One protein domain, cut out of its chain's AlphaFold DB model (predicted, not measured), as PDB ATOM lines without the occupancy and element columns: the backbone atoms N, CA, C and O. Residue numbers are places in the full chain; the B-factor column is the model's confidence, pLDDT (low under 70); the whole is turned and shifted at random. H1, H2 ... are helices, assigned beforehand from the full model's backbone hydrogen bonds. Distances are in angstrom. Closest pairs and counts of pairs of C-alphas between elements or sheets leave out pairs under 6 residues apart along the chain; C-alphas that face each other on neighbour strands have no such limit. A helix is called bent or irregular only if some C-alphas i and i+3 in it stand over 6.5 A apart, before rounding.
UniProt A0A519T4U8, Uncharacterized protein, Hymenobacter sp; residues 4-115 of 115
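Overview. This is residues 4 to 115 of the 115 residues of an uncharacterized protein of Hymenobacter sp (UniProt A0A519T4U8). H3, H4 and H6 make an up-and-down bundle, each running against the one before; H5 packs on H6, H2 crosses H3. H1 sticks out. The printed part, 112 residues with six named helices and no named strand, is all helix and compact, radius of gyration of the C-alphas 14.5 A, spanning 37 by 31 by 28 A.

Along the chain. H1, residues 4 to 11, begins at C-alpha 4 (59.194, -77.825, 159.852). H2, 17 to 41, 31.8 A, is irregular: C-alphas 37 and 40 are 9.8 A apart. H3 is residues 51 to 66; H4 72 to 83; H5 86 to 93; H6 99 to 114, ending at C-alpha 114 (45.902, -88.164, 181.146).

Arrangement. H6, the hub, touches H3; closest C-alphas 60 and 110, 4.3 A. H2 touches H3; closest C-alphas 30 and 62, 6.3 A. Every O i to N i+4 pair is within hydrogen-bond range except in H2, 19 of 21, and H3, 11 of 12.

Size, cuts and confidence. The printed part has no cut; residues 5 and 96 are under pLDDT 70.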
ATOM      1  N   PHE A   4      59.753 -76.620 159.244       71.62
ATOM      2  CA  PHE A   4      59.194 -77.825 159.852       71.62
ATOM      3  C   PHE A   4      57.678 -77.923 159.646       71.62
ATOM      4  O   PHE A   4      57.178 -79.017 159.420       71.62
ATOM      5  N   LEU A   5      56.960 -76.794 159.708       68.00
ATOM      6  CA  LEU A   5      55.505 -76.776 159.585       68.00
ATOM      7  C   LEU A   5      55.111 -77.050 158.136       68.00
ATOM      8  O   LEU A   5      54.219 -77.848 157.891       68.00
ATOM      9  N   ASP A   6      55.839 -76.459 157.185       77.75
ATOM     10  CA  ASP A   6      55.645 -76.714 155.756       77.75
ATOM     11  C   ASP A   6      55.856 -78.202 155.431       77.75
ATOM     12  O   ASP A   6      54.994 -78.819 154.812       77.75
ATOM     13  N   LYS A   7      56.945 -78.803 155.937       81.62
ATOM     14  CA  LYS A   7      57.234 -80.234 155.767       81.62
ATOM     15  C   LYS A   7      56.172 -81.124 156.418       81.62
ATOM     16  O   LYS A   7      55.686 -82.057 155.790       81.62
ATOM     17  N   TYR A   8      55.788 -80.827 157.659       80.81
ATOM     18  CA  TYR A   8      54.760 -81.591 158.364       80.81
ATOM     19  C   TYR A   8      53.418 -81.537 157.623       80.81
ATOM     20  O   TYR A   8      52.792 -82.572 157.403       80.81
ATOM     21  N   MET A   9      53.005 -80.345 157.180       81.25
ATOM     22  CA  MET A   9      51.773 -80.144 156.413       81.25
ATOM     23  C   MET A   9      51.818 -80.818 155.041       81.25
ATOM     24  O   MET A   9      50.771 -81.194 154.532       81.25
ATOM     25  N   GLU A  10      52.992 -80.955 154.425       87.88
ATOM     26  CA  GLU A  10      53.169 -81.691 153.171       87.88
ATOM     27  C   GLU A  10      53.028 -83.203 153.386       87.88
ATOM     28  O   GLU A  10      52.251 -83.848 152.682       87.88
ATOM     29  N   GLU A  11      53.694 -83.748 154.407       86.06
ATOM     30  CA  GLU A  11      53.646 -85.172 154.770       86.06
ATOM     31  C   GLU A  11      52.251 -85.626 155.221       86.06
ATOM     32  O   GLU A  11      51.858 -86.762 154.970       86.06
ATOM     33  N   HIS A  12      51.484 -84.731 155.846       81.12
ATOM     34  CA  HIS A  12      50.162 -85.025 156.410       81.12
ATOM     35  C   HIS A  12      49.033 -84.320 155.647       81.12
ATOM     36  O   HIS A  12      47.914 -84.214 156.149       81.12
ATOM     37  N   ARG A  13      49.306 -83.826 154.428       82.00
ATOM     38  CA  ARG A  13      48.309 -83.127 153.598       82.00
ATOM     39  C   ARG A  13      47.105 -84.014 153.301       82.00
ATOM     40  O   ARG A  13      45.973 -83.536 153.280       82.00
ATOM     41  N   ASN A  14      47.377 -85.286 153.032       84.50
ATOM     42  CA  ASN A  14      46.375 -86.279 152.690       84.50
ATOM     43  C   ASN A  14      46.120 -87.136 153.925       84.50
ATOM     44  O   ASN A  14      46.844 -88.092 154.192       84.50
ATOM     45  N   ILE A  15      45.106 -86.760 154.698       82.12
ATOM     46  CA  ILE A  15      44.615 -87.592 155.792       82.12
ATOM     47  C   ILE A  15      43.779 -88.711 155.170       82.12
ATOM     48  O   ILE A  15      42.842 -88.441 154.416       82.12
ATOM     49  N   GLU A  16      44.122 -89.958 155.482       89.44
ATOM     50  CA  GLU A  16      43.331 -91.123 155.079       89.44
ATOM     51  C   GLU A  16      41.876 -90.967 155.559       89.44
ATOM     52  O   GLU A  16      41.674 -90.625 156.729       89.44
ATOM     53  N   PRO A  17      40.850 -91.241 154.728       87.44
ATOM     54  CA  PRO A  17      39.451 -91.001 155.095       87.44
ATOM     55  C   PRO A  17      39.041 -91.631 156.432       87.44
ATOM     56  O   PRO A  17      38.407 -90.983 157.257       87.44
ATOM     57  N   ALA A  18      39.500 -92.857 156.702       86.31
ATOM     58  CA  ALA A  18      39.228 -93.537 157.966       86.31
ATOM     59  C   ALA A  18      39.834 -92.810 159.185       86.31
ATOM     60  O   ALA A  18      39.230 -92.786 160.253       86.31
ATOM     61  N   ALA A  19      41.016 -92.203 159.038       88.31
ATOM     62  CA  ALA A  19      41.625 -91.403 160.099       88.31
ATOM     63  C   ALA A  19      40.898 -90.063 160.275       88.31
ATOM     64  O   ALA A  19      40.732 -89.603 161.404       88.31
ATOM     65  N   ALA A  20      40.421 -89.462 159.181       89.62
ATOM     66  CA  ALA A  20      39.644 -88.228 159.228       89.62
ATOM     67  C   ALA A  20      38.339 -88.403 160.021       89.62
ATOM     68  O   ALA A  20      38.036 -87.564 160.868       89.62
ATOM     69  N   ASP A  21      37.622 -89.512 159.816       92.81
ATOM     70  CA  ASP A  21      36.397 -89.826 160.564       92.81
ATOM     71  C   ASP A  21      36.671 -89.991 162.066       92.81
ATOM     72  O   ASP A  21      35.912 -89.492 162.902       92.81
ATOM     73  N   ILE A  22      37.789 -90.636 162.424       92.31
ATOM     74  CA  ILE A  22      38.221 -90.779 163.821       92.31
ATOM     75  C   ILE A  22      38.512 -89.405 164.430       92.31
ATOM     76  O   ILE A  22      37.982 -89.083 165.493       92.31
ATOM     77  N   TYR A  23      39.312 -88.574 163.758       91.50
ATOM     78  CA  TYR A  23      39.652 -87.241 164.259       91.50
ATOM     79  C   TYR A  23      38.424 -86.344 164.388       91.50
ATOM     80  O   TYR A  23      38.320 -85.592 165.355       91.50
ATOM     81  N   PHE A  24      37.480 -86.445 163.451       93.50
ATOM     82  CA  PHE A  24      36.214 -85.731 163.530       93.50
ATOM     83  C   PHE A  24      35.414 -86.159 164.763       93.50
ATOM     84  O   PHE A  24      35.007 -85.301 165.541       93.50
ATOM     85  N   ALA A  25      35.235 -87.464 164.982       95.00
ATOM     86  CA  ALA A  25      34.487 -87.977 166.128       95.00
ATOM     87  C   ALA A  25      35.133 -87.585 167.470       95.00
ATOM     88  O   ALA A  25      34.438 -87.204 168.412       95.00
ATOM     89  N   GLU A  26      36.463 -87.638 167.562       95.19
ATOM     90  CA  GLU A  26      37.200 -87.208 168.754       95.19
ATOM     91  C   GLU A  26      37.053 -85.706 169.009       95.19
ATOM     92  O   GLU A  26      36.805 -85.285 170.143       95.19
ATOM     93  N   PHE A  27      37.182 -84.900 167.955       93.94
ATOM     94  CA  PHE A  27      37.034 -83.455 168.037       93.94
ATOM     95  C   PHE A  27      35.612 -83.060 168.442       93.94
ATOM     96  O   PHE A  27      35.442 -82.280 169.378       93.94
ATOM     97  N   ASP A  28      34.599 -83.632 167.791       96.19
ATOM     98  CA  ASP A  28      33.188 -83.366 168.071       96.19
ATOM     99  C   ASP A  28      32.817 -83.747 169.509       96.19
ATOM    100  O   ASP A  28      32.204 -82.951 170.229       96.19
ATOM    101  N   LYS A  29      33.284 -84.910 169.982       95.50
ATOM    102  CA  LYS A  29      33.086 -85.337 171.371       95.50
ATOM    103  C   LYS A  29      33.718 -84.356 172.358       95.50
ATOM    104  O   LYS A  29      33.064 -83.948 173.319       95.50
ATOM    105  N   ALA A  30      34.969 -83.960 172.132       95.31
ATOM    106  CA  ALA A  30      35.670 -83.028 173.011       95.31
ATOM    107  C   ALA A  30      34.996 -81.643 173.032       95.31
ATOM    108  O   ALA A  30      34.776 -81.082 174.108       95.31
ATOM    109  N   VAL A  31      34.608 -81.109 171.868       94.38
ATOM    110  CA  VAL A  31      33.898 -79.823 171.768       94.38
ATOM    111  C   VAL A  31      32.548 -79.892 172.469       94.38
ATOM    112  O   VAL A  31      32.232 -79.004 173.259       94.38
ATOM    113  N   SER A  32      31.775 -80.951 172.228       94.81
ATOM    114  CA  SER A  32      30.465 -81.151 172.851       94.81
ATOM    115  C   SER A  32      30.564 -81.219 174.373       94.81
ATOM    116  O   SER A  32      29.758 -80.601 175.070       94.81
ATOM    117  N   MET A  33      31.585 -81.898 174.898       94.25
ATOM    118  CA  MET A  33      31.834 -81.980 176.336       94.25
ATOM    119  C   MET A  33      32.169 -80.610 176.937       94.25
ATOM    120  O   MET A  33      31.558 -80.189 177.920       94.25
ATOM    121  N   VAL A  34      33.085 -79.860 176.313       94.88
ATOM    122  CA  VAL A  34      33.438 -78.508 176.776       94.88
ATOM    123  C   VAL A  34      32.240 -77.568 176.699       94.88
ATOM    124  O   VAL A  34      31.990 -76.809 177.634       94.88
ATOM    125  N   PHE A  35      31.484 -77.618 175.604       93.31
ATOM    126  CA  PHE A  35      30.324 -76.761 175.407       93.31
ATOM    127  C   PHE A  35      29.218 -77.059 176.423       93.31
ATOM    128  O   PHE A  35      28.653 -76.125 176.985       93.31
ATOM    129  N   SER A  36      28.957 -78.334 176.712       92.38
ATOM    130  CA  SER A  36      27.945 -78.741 177.695       92.38
ATOM    131  C   SER A  36      28.324 -78.325 179.120       92.38
ATOM    132  O   SER A  36      27.470 -77.870 179.874       92.38
ATOM    133  N   SER A  37      29.610 -78.416 179.468       91.38
ATOM    134  CA  SER A  37      30.107 -78.110 180.815       91.38
ATOM    135  C   SER A  37      30.341 -76.609 181.059       91.38
ATOM    136  O   SER A  37      30.070 -76.095 182.143       91.38
ATOM    137  N   ARG A  38      30.848 -75.874 180.058       89.75
ATOM    138  CA  ARG A  38      31.359 -74.492 180.218       89.75
ATOM    139  C   ARG A  38      30.791 -73.476 179.227       89.75
ATOM    140  O   ARG A  38      31.017 -72.273 179.381       89.75
ATOM    141  N   GLY A  39      30.057 -73.929 178.215       90.38
ATOM    142  CA  GLY A  39      29.438 -73.079 177.205       90.38
ATOM    143  C   GLY A  39      30.425 -72.373 176.271       90.38
ATOM    144  O   GLY A  39      31.636 -72.603 176.262       90.38
ATOM    145  N   ALA A  40      29.892 -71.441 175.479       85.44
ATOM    146  CA  ALA A  40      30.620 -70.728 174.422       85.44
ATOM    147  C   ALA A  40      31.761 -69.809 174.916       85.44
ATOM    148  O   ALA A  40      32.501 -69.239 174.107       85.44
ATOM    149  N   ALA A  41      31.883 -69.604 176.229       87.75
ATOM    150  CA  ALA A  41      32.889 -68.736 176.833       87.75
ATOM    151  C   ALA A  41      34.147 -69.485 177.304       87.75
ATOM    152  O   ALA A  41      35.096 -68.826 177.719       87.75
ATOM    153  N   ALA A  42      34.188 -70.821 177.205       88.75
ATOM    154  CA  ALA A  42      35.251 -71.655 177.776       88.75
ATOM    155  C   ALA A  42      36.679 -71.207 177.401       88.75
ATOM    156  O   ALA A  42      37.576 -71.205 178.242       88.75
ATOM    157  N   PHE A  43      36.881 -70.761 176.158       88.75
ATOM    158  CA  PHE A  43      38.188 -70.345 175.633       88.75
ATOM    159  C   PHE A  43      38.354 -68.828 175.510       88.75
ATOM    160  O   PHE A  43      39.278 -68.358 174.844       88.75
ATOM    161  N   LYS A  44      37.455 -68.041 176.113       88.31
ATOM    162  CA  LYS A  44      37.519 -66.578 176.055       88.31
ATOM    163  C   LYS A  44      38.239 -66.003 177.273       88.31
ATOM    164  O   LYS A  44      37.992 -66.413 178.403       88.31
ATOM    165  N   GLN A  45      39.072 -64.993 177.044       83.00
ATOM    166  CA  GLN A  45      39.658 -64.134 178.073       83.00
ATOM    167  C   GLN A  45      39.386 -62.679 177.692       83.00
ATOM    168  O   GLN A  45      39.706 -62.251 176.583       83.00
ATOM    169  N   GLY A  46      38.703 -61.931 178.564       83.31
ATOM    170  CA  GLY A  46      38.270 -60.560 178.249       83.31
ATOM    171  C   GLY A  46      37.404 -60.462 176.983       83.31
ATOM    172  O   GLY A  46      37.518 -59.502 176.231       83.31
ATOM    173  N   GLY A  47      36.598 -61.491 176.687       85.81
ATOM    174  CA  GLY A  47      35.767 -61.568 175.475       85.81
ATOM    175  C   GLY A  47      36.495 -62.033 174.207       85.81
ATOM    176  O   GLY A  47      35.832 -62.372 173.227       85.81
ATOM    177  N   THR A  48      37.827 -62.130 174.235       87.56
ATOM    178  CA  THR A  48      38.651 -62.562 173.097       87.56
ATOM    179  C   THR A  48      38.929 -64.057 173.168       87.56
ATOM    180  O   THR A  48      39.260 -64.573 174.231       87.56
ATOM    181  N   PHE A  49      38.800 -64.762 172.044       88.31
ATOM    182  CA  PHE A  49      39.143 -66.181 171.952       88.31
ATOM    183  C   PHE A  49      40.665 -66.376 171.997       88.31
ATOM    184  O   PHE A  49      41.390 -65.783 171.197       88.31
ATOM    185  N   VAL A  50      41.147 -67.213 172.916       89.50
ATOM    186  CA  VAL A  50      42.581 -67.445 173.135       89.50
ATOM    187  C   VAL A  50      43.002 -68.759 172.480       89.50
ATOM    188  O   VAL A  50      42.729 -69.842 172.995       89.50
ATOM    189  N   LEU A  51      43.692 -68.670 171.339       89.12
ATOM    190  CA  LEU A  51      44.063 -69.840 170.534       89.12
ATOM    191  C   LEU A  51      45.011 -70.804 171.267       89.12
ATOM    192  O   LEU A  51      44.827 -72.011 171.178       89.12
ATOM    193  N   SER A  52      45.978 -70.276 172.026       91.00
ATOM    194  CA  SER A  52      46.914 -71.066 172.846       91.00
ATOM    195  C   SER A  52      46.241 -71.804 174.006       91.00
ATOM    196  O   SER A  52      46.783 -72.764 174.538       91.00
ATOM    197  N   ARG A  53      45.061 -71.349 174.433       92.38
ATOM    198  CA  ARG A  53      44.248 -72.058 175.424       92.38
ATOM    199  C   ARG A  53      43.467 -73.176 174.752       92.38
ATOM    200  O   ARG A  53      43.387 -74.280 175.277       92.38
ATOM    201  N   PHE A  54      42.897 -72.872 173.588       92.94
ATOM    202  CA  PHE A  54      42.119 -73.821 172.807       92.94
ATOM    203  C   PHE A  54      42.948 -75.036 172.384       92.94
ATOM    204  O   PHE A  54      42.544 -76.157 172.673       92.94
ATOM    205  N   ASP A  55      44.104 -74.840 171.745       91.31
ATOM    206  CA  ASP A  55      44.905 -75.962 171.241       91.31
ATOM    207  C   ASP A  55      45.384 -76.893 172.369       91.31
ATOM    208  O   ASP A  55      45.236 -78.112 172.265       91.31
ATOM    209  N   ALA A  56      45.865 -76.330 173.478       94.69
ATOM    210  CA  ALA A  56      46.328 -77.072 174.641       94.69
ATOM    211  C   ALA A  56      45.196 -77.855 175.309       94.69
ATOM    212  O   ALA A  56      45.320 -79.065 175.490       94.69
ATOM    213  N   MET A  57      44.073 -77.200 175.615       95.44
ATOM    214  CA  MET A  57      42.921 -77.848 176.248       95.44
ATOM    215  C   MET A  57      42.341 -78.955 175.369       95.44
ATOM    216  O   MET A  57      42.146 -80.066 175.848       95.44
ATOM    217  N   MET A  58      42.112 -78.693 174.080       96.06
ATOM    218  CA  MET A  58      41.561 -79.702 173.171       96.06
ATOM    219  C   MET A  58      42.509 -80.895 173.012       96.06
ATOM    220  O   MET A  58      42.062 -82.039 173.061       96.06
ATOM    221  N   THR A  59      43.817 -80.644 172.901       95.62
ATOM    222  CA  THR A  59      44.829 -81.711 172.858       95.62
ATOM    223  C   THR A  59      44.816 -82.533 174.146       95.62
ATOM    224  O   THR A  59      44.801 -83.761 174.086       95.62
ATOM    225  N   GLY A  60      44.788 -81.883 175.311       97.19
ATOM    226  CA  GLY A  60      44.709 -82.567 176.603       97.19
ATOM    227  C   GLY A  60      43.452 -83.431 176.715       97.19
ATOM    228  O   GLY A  60      43.552 -84.622 176.998       97.19
ATOM    229  N   ILE A  61      42.283 -82.863 176.409       97.19
ATOM    230  CA  ILE A  61      40.987 -83.550 176.484       97.19
ATOM    231  C   ILE A  61      40.958 -84.775 175.571       97.19
ATOM    232  O   ILE A  61      40.610 -85.855 176.036       97.19
ATOM    233  N   VAL A  62      41.355 -84.644 174.300       97.31
ATOM    234  CA  VAL A  62      41.369 -85.782 173.364       97.31
ATOM    235  C   VAL A  62      42.319 -86.882 173.847       97.31
ATOM    236  O   VAL A  62      41.963 -88.057 173.800       97.31
ATOM    237  N   ASN A  63      43.496 -86.535 174.376       96.94
ATOM    238  CA  ASN A  63      44.402 -87.534 174.952       96.94
ATOM    239  C   ASN A  63      43.813 -88.213 176.199       96.94
ATOM    240  O   ASN A  63      43.946 -89.425 176.353       96.94
ATOM    241  N   GLY A  64      43.118 -87.467 177.059       97.44
ATOM    242  CA  GLY A  64      42.385 -88.028 178.192       97.44
ATOM    243  C   GLY A  64      41.270 -88.983 177.758       97.44
ATOM    244  O   GLY A  64      41.191 -90.103 178.261       97.44
ATOM    245  N   LEU A  65      40.475 -88.591 176.758       96.19
ATOM    246  CA  LEU A  65      39.435 -89.427 176.151       96.19
ATOM    247  C   LEU A  65      40.011 -90.737 175.600       96.19
ATOM    248  O   LEU A  65      39.468 -91.810 175.863       96.19
ATOM    249  N   ARG A  66      41.147 -90.670 174.894       95.88
ATOM    250  CA  ARG A  66      41.877 -91.853 174.405       95.88
ATOM    251  C   ARG A  66      42.390 -92.742 175.541       95.88
ATOM    252  O   ARG A  66      42.441 -93.957 175.380       95.88
ATOM    253  N   ALA A  67      42.730 -92.156 176.688       96.06
ATOM    254  CA  ALA A  67      43.107 -92.873 177.906       96.06
ATOM    255  C   ALA A  67      41.899 -93.404 178.712       96.06
ATOM    256  O   ALA A  67      42.071 -93.905 179.824       96.06
ATOM    257  N   GLY A  68      40.678 -93.300 178.175       95.56
ATOM    258  CA  GLY A  68      39.455 -93.780 178.820       95.56
ATOM    259  C   GLY A  68      38.909 -92.853 179.907       95.56
ATOM    260  O   GLY A  68      38.061 -93.275 180.692       95.56
ATOM    261  N   LYS A  69      39.385 -91.606 179.981       95.69
ATOM    262  CA  LYS A  69      38.838 -90.582 180.874       95.69
ATOM    263  C   LYS A  69      37.629 -89.925 180.213       95.69
ATOM    264  O   LYS A  69      37.667 -89.631 179.024       95.69
ATOM    265  N   ASP A  70      36.558 -89.699 180.963       94.12
ATOM    266  CA  ASP A  70      35.330 -89.091 180.444       94.12
ATOM    267  C   ASP A  70      34.526 -88.450 181.590       94.12
ATOM    268  O   ASP A  70      34.756 -88.740 182.767       94.12
ATOM    269  N   GLY A  71      33.562 -87.602 181.239       93.56
ATOM    270  CA  GLY A  71      32.586 -87.018 182.153       93.56
ATOM    271  C   GLY A  71      32.951 -85.639 182.709       93.56
ATOM    272  O   GLY A  71      34.116 -85.258 182.846       93.56
ATOM    273  N   ASP A  72      31.907 -84.896 183.085       93.44
ATOM    274  CA  ASP A  72      32.004 -83.494 183.511       93.44
ATOM    275  C   ASP A  72      32.856 -83.290 184.763       93.44
ATOM    276  O   ASP A  72      33.547 -82.276 184.883       93.44
ATOM    277  N   GLN A  73      32.820 -84.240 185.703       94.38
ATOM    278  CA  GLN A  73      33.628 -84.157 186.917       94.38
ATOM    279  C   GLN A  73      35.122 -84.193 186.577       94.38
ATOM    280  O   GLN A  73      35.861 -83.295 186.977       94.38
ATOM    281  N   TRP A  74      35.550 -85.187 185.793       96.00
ATOM    282  CA  TRP A  74      36.939 -85.311 185.357       96.00
ATOM    283  C   TRP A  74      37.387 -84.073 184.577       96.00
ATOM    284  O   TRP A  74      38.434 -83.499 184.886       96.00
ATOM    285  N   LEU A  75      36.567 -83.621 183.620       96.19
ATOM    286  CA  LEU A  75      36.860 -82.424 182.836       96.19
ATOM    287  C   LEU A  75      37.076 -81.210 183.746       96.19
ATOM    288  O   LEU A  75      38.053 -80.485 183.582       96.19
ATOM    289  N   ASN A  76      36.196 -80.986 184.723       94.94
ATOM    290  CA  ASN A  76      36.296 -79.831 185.611       94.94
ATOM    291  C   ASN A  76      37.504 -79.886 186.546       94.94
ATOM    292  O   ASN A  76      38.144 -78.852 186.759       94.94
ATOM    293  N   GLU A  77      37.841 -81.064 187.067       96.31
ATOM    294  CA  GLU A  77      39.035 -81.254 187.889       96.31
ATOM    295  C   GLU A  77      40.307 -80.956 187.090       96.31
ATOM    296  O   GLU A  77      41.108 -80.118 187.502       96.31
ATOM    297  N   ARG A  78      40.474 -81.587 185.919       97.31
ATOM    298  CA  ARG A  78      41.670 -81.416 185.082       97.31
ATOM    299  C   ARG A  78      41.783 -80.013 184.505       97.31
ATOM    300  O   ARG A  78      42.879 -79.465 184.441       97.31
ATOM    301  N   TRP A  79      40.658 -79.397 184.148       95.69
ATOM    302  CA  TRP A  79      40.637 -78.003 183.717       95.69
ATOM    303  C   TRP A  79      41.122 -77.073 184.824       95.69
ATOM    304  O   TRP A  79      41.965 -76.215 184.585       95.69
ATOM    305  N   THR A  80      40.591 -77.230 186.039       96.00
ATOM    306  CA  THR A  80      40.976 -76.394 187.185       96.00
ATOM    307  C   THR A  80      42.450 -76.587 187.527       96.00
ATOM    308  O   THR A  80      43.151 -75.612 187.782       96.00
ATOM    309  N   GLU A  81      42.930 -77.828 187.470       97.62
ATOM    310  CA  GLU A  81      44.337 -78.163 187.677       97.62
ATOM    311  C   GLU A  81      45.245 -77.514 186.624       97.62
ATOM    312  O   GLU A  81      46.246 -76.903 186.989       97.62
ATOM    313  N   LEU A  82      44.885 -77.580 185.337       96.94
ATOM    314  CA  LEU A  82      45.668 -76.954 184.270       96.94
ATOM    315  C   LEU A  82      45.673 -75.427 184.392       96.94
ATOM    316  O   LEU A  82      46.711 -74.801 184.223       96.94
ATOM    317  N   GLU A  83      44.543 -74.810 184.733       94.94
ATOM    318  CA  GLU A  83      44.486 -73.360 184.942       94.94
ATOM    319  C   GLU A  83      45.310 -72.895 186.149       94.94
ATOM    320  O   GLU A  83      45.790 -71.763 186.154       94.94
ATOM    321  N   ALA A  84      45.513 -73.751 187.148       96.88
ATOM    322  CA  ALA A  84      46.379 -73.466 188.287       96.88
ATOM    323  C   ALA A  84      47.872 -73.745 188.011       96.88
ATOM    324  O   ALA A  84      48.716 -73.409 188.842       96.88
ATOM    325  N   ASP A  85      48.220 -74.353 186.873       97.44
ATOM    326  CA  ASP A  85      49.594 -74.722 186.535       97.44
ATOM    327  C   ASP A  85      50.396 -73.505 186.039       97.44
ATOM    328  O   ASP A  85      50.148 -72.968 184.961       97.44
ATOM    329  N   GLU A  86      51.387 -73.067 186.820       96.44
ATOM    330  CA  GLU A  86      52.197 -71.876 186.509       96.44
ATOM    331  C   GLU A  86      52.958 -72.006 185.181       96.44
ATOM    332  O   GLU A  86      53.077 -71.045 184.418       96.44
ATOM    333  N   ASP A  87      53.441 -73.213 184.889       95.25
ATOM    334  CA  ASP A  87      54.157 -73.549 183.662       95.25
ATOM    335  C   ASP A  87      53.258 -73.401 182.425       95.25
ATOM    336  O   ASP A  87      53.666 -72.844 181.398       95.25
ATOM    337  N   TYR A  88      52.016 -73.873 182.530       95.62
ATOM    338  CA  TYR A  88      50.984 -73.665 181.531       95.62
ATOM    339  C   TYR A  88      50.623 -72.182 181.397       95.62
ATOM    340  O   TYR A  88      50.665 -71.659 180.281       95.62
ATOM    341  N   GLN A  89      50.354 -71.476 182.497       94.56
ATOM    342  CA  GLN A  89      50.013 -70.047 182.460       94.56
ATOM    343  C   GLN A  89      51.109 -69.224 181.771       94.56
ATOM    344  O   GLN A  89      50.838 -68.451 180.847       94.56
ATOM    345  N   TRP A  90      52.375 -69.468 182.121       92.62
ATOM    346  CA  TRP A  90      53.522 -68.849 181.459       92.62
ATOM    347  C   TRP A  90      53.529 -69.108 179.949       92.62
ATOM    348  O   TRP A  90      53.832 -68.202 179.163       92.62
ATOM    349  N   SER A  91      53.186 -70.326 179.531       92.25
ATOM    350  CA  SER A  91      53.221 -70.746 178.130       92.25
ATOM    351  C   SER A  91      52.093 -70.163 177.265       92.25
ATOM    352  O   SER A  91      52.253 -70.091 176.043       92.25
ATOM    353  N   ILE A  92      50.994 -69.687 177.867       90.69
ATOM    354  CA  ILE A  92      49.853 -69.100 177.140       90.69
ATOM    355  C   ILE A  92      49.796 -67.563 177.177       90.69
ATOM    356  O   ILE A  92      49.105 -66.987 176.341       90.69
ATOM    357  N   ASP A  93      50.536 -66.906 178.078       83.44
ATOM    358  CA  ASP A  93      50.463 -65.451 178.324       83.44
ATOM    359  C   ASP A  93      50.956 -64.578 177.145       83.44
ATOM    360  O   ASP A  93      50.371 -63.544 176.824       83.44
ATOM    361  N   LYS A  94      52.047 -64.969 176.470       75.38
ATOM    362  CA  LYS A  94      52.701 -64.186 175.395       75.38
ATOM    363  C   LYS A  94      53.266 -65.089 174.297       75.38
ATOM    364  O   LYS A  94      53.547 -66.254 174.549       75.38
ATOM    365  N   PHE A  95      53.481 -64.543 173.096       70.50
ATOM    366  CA  PHE A  95      54.180 -65.211 171.982       70.50
ATOM    367  C   PHE A  95      53.686 -66.640 171.701       70.50
ATOM    368  O   PHE A  95      54.408 -67.620 171.861       70.50
ATOM    369  N   VAL A  96      52.433 -66.752 171.254       69.12
ATOM    370  CA  VAL A  96      51.740 -68.033 171.001       69.12
ATOM    371  C   VAL A  96      52.434 -68.959 169.990       69.12
ATOM    372  O   VAL A  96      52.105 -70.144 169.927       69.12
ATOM    373  N   ASN A  97      53.386 -68.429 169.218       75.00
ATOM    374  CA  ASN A  97      54.149 -69.112 168.176       75.00
ATOM    375  C   ASN A  97      55.598 -69.460 168.570       75.00
ATOM    376  O   ASN A  97      56.327 -69.986 167.732       75.00
ATOM    377  N   ASP A  98      56.031 -69.167 169.798       85.50
ATOM    378  CA  ASP A  98      57.340 -69.604 170.293       85.50
ATOM    379  C   ASP A  98      57.342 -71.121 170.533       85.50
ATOM    380  O   ASP A  98      56.492 -71.641 171.257       85.50
ATOM    381  N   THR A  99      58.300 -71.836 169.938       85.75
ATOM    382  CA  THR A  99      58.355 -73.306 169.984       85.75
ATOM    383  C   THR A  99      58.383 -73.847 171.411       85.75
ATOM    384  O   THR A  99      57.656 -74.795 171.706       85.75
ATOM    385  N   ASN A 100      59.154 -73.231 172.315       89.50
ATOM    386  CA  ASN A 100      59.258 -73.699 173.699       89.50
ATOM    387  C   ASN A 100      57.922 -73.538 174.428       89.50
ATOM    388  O   ASN A 100      57.520 -74.412 175.192       89.50
ATOM    389  N   ARG A 101      57.203 -72.442 174.171       90.69
ATOM    390  CA  ARG A 101      55.862 -72.213 174.725       90.69
ATOM    391  C   ARG A 101      54.828 -73.183 174.160       90.69
ATOM    392  O   ARG A 101      54.020 -73.704 174.925       90.69
ATOM    393  N   VAL A 102      54.859 -73.446 172.853       90.50
ATOM    394  CA  VAL A 102      53.977 -74.435 172.209       90.50
ATOM    395  C   VAL A 102      54.214 -75.822 172.806       90.50
ATOM    396  O   VAL A 102      53.271 -76.465 173.257       90.50
ATOM    397  N   GLU A 103      55.467 -76.268 172.879       92.19
ATOM    398  CA  GLU A 103      55.804 -77.570 173.458       92.19
ATOM    399  C   GLU A 103      55.353 -77.656 174.921       92.19
ATOM    400  O   GLU A 103      54.702 -78.622 175.321       92.19
ATOM    401  N   LYS A 104      55.641 -76.617 175.715       94.94
ATOM    402  CA  LYS A 104      55.296 -76.574 177.137       94.94
ATOM    403  C   LYS A 104      53.785 -76.674 177.357       94.94
ATOM    404  O   LYS A 104      53.369 -77.523 178.143       94.94
ATOM    405  N   ARG A 105      52.964 -75.877 176.657       94.94
ATOM    406  CA  ARG A 105      51.501 -75.888 176.856       94.94
ATOM    407  C   ARG A 105      50.873 -77.225 176.483       94.94
ATOM    408  O   ARG A 105      50.051 -77.741 177.238       94.94
ATOM    409  N   LEU A 106      51.298 -77.811 175.359       96.06
ATOM    410  CA  LEU A 106      50.782 -79.098 174.891       96.06
ATOM    411  C   LEU A 106      51.200 -80.234 175.830       96.06
ATOM    412  O   LEU A 106      50.380 -81.093 176.162       96.06
ATOM    413  N   ARG A 107      52.452 -80.217 176.307       96.81
ATOM    414  CA  ARG A 107      52.956 -81.208 177.260       96.81
ATOM    415  C   ARG A 107      52.217 -81.136 178.592       96.81
ATOM    416  O   ARG A 107      51.697 -82.156 179.028       96.81
ATOM    417  N   ARG A 108      52.111 -79.949 179.207       97.81
ATOM    418  CA  ARG A 108      51.411 -79.778 180.496       97.81
ATOM    419  C   ARG A 108      49.943 -80.178 180.402       97.81
ATOM    420  O   ARG A 108      49.462 -80.910 181.263       97.81
ATOM    421  N   ALA A 109      49.255 -79.775 179.333       97.56
ATOM    422  CA  ALA A 109      47.874 -80.182 179.110       97.56
ATOM    423  C   ALA A 109      47.737 -81.704 178.961       97.56
ATOM    424  O   ALA A 109      46.869 -82.304 179.587       97.56
ATOM    425  N   THR A 110      48.620 -82.350 178.198       97.12
ATOM    426  CA  THR A 110      48.603 -83.813 178.040       97.12
ATOM    427  C   THR A 110      48.871 -84.522 179.367       97.12
ATOM    428  O   THR A 110      48.112 -85.408 179.749       97.12
ATOM    429  N   GLU A 111      49.912 -84.117 180.097       97.50
ATOM    430  CA  GLU A 111      50.269 -84.688 181.400       97.50
ATOM    431  C   GLU A 111      49.119 -84.577 182.396       97.50
ATOM    432  O   GLU A 111      48.813 -85.549 183.069       97.50
ATOM    433  N   ILE A 112      48.464 -83.419 182.490       97.88
ATOM    434  CA  ILE A 112      47.365 -83.212 183.435       97.88
ATOM    435  C   ILE A 112      46.136 -84.025 183.030       97.88
ATOM    436  O   ILE A 112      45.611 -84.771 183.851       97.88
ATOM    437  N   PHE A 113      45.688 -83.949 181.776       97.62
ATOM    438  CA  PHE A 113      44.438 -84.593 181.362       97.62
ATOM    439  C   PHE A 113      44.511 -86.126 181.293       97.62
ATOM    440  O   PHE A 113      43.475 -86.783 181.374       97.62
ATOM    441  N   THR A 114      45.710 -86.703 181.181       96.00
ATOM    442  CA  THR A 114      45.902 -88.164 181.146       96.00
ATOM    443  C   THR A 114      46.088 -88.811 182.523       96.00
ATOM    444  O   THR A 114      46.046 -90.039 182.602       96.00
ATOM    445  N   LYS A 115      46.231 -88.025 183.604       89.94
ATOM    446  CA  LYS A 115      46.246 -88.532 184.992       89.94
ATOM    447  C   LYS A 115      44.975 -89.303 185.330       89.94
ATOM    448  O   LYS A 115      45.086 -90.443 185.830       89.94
TER     449      LYS A 115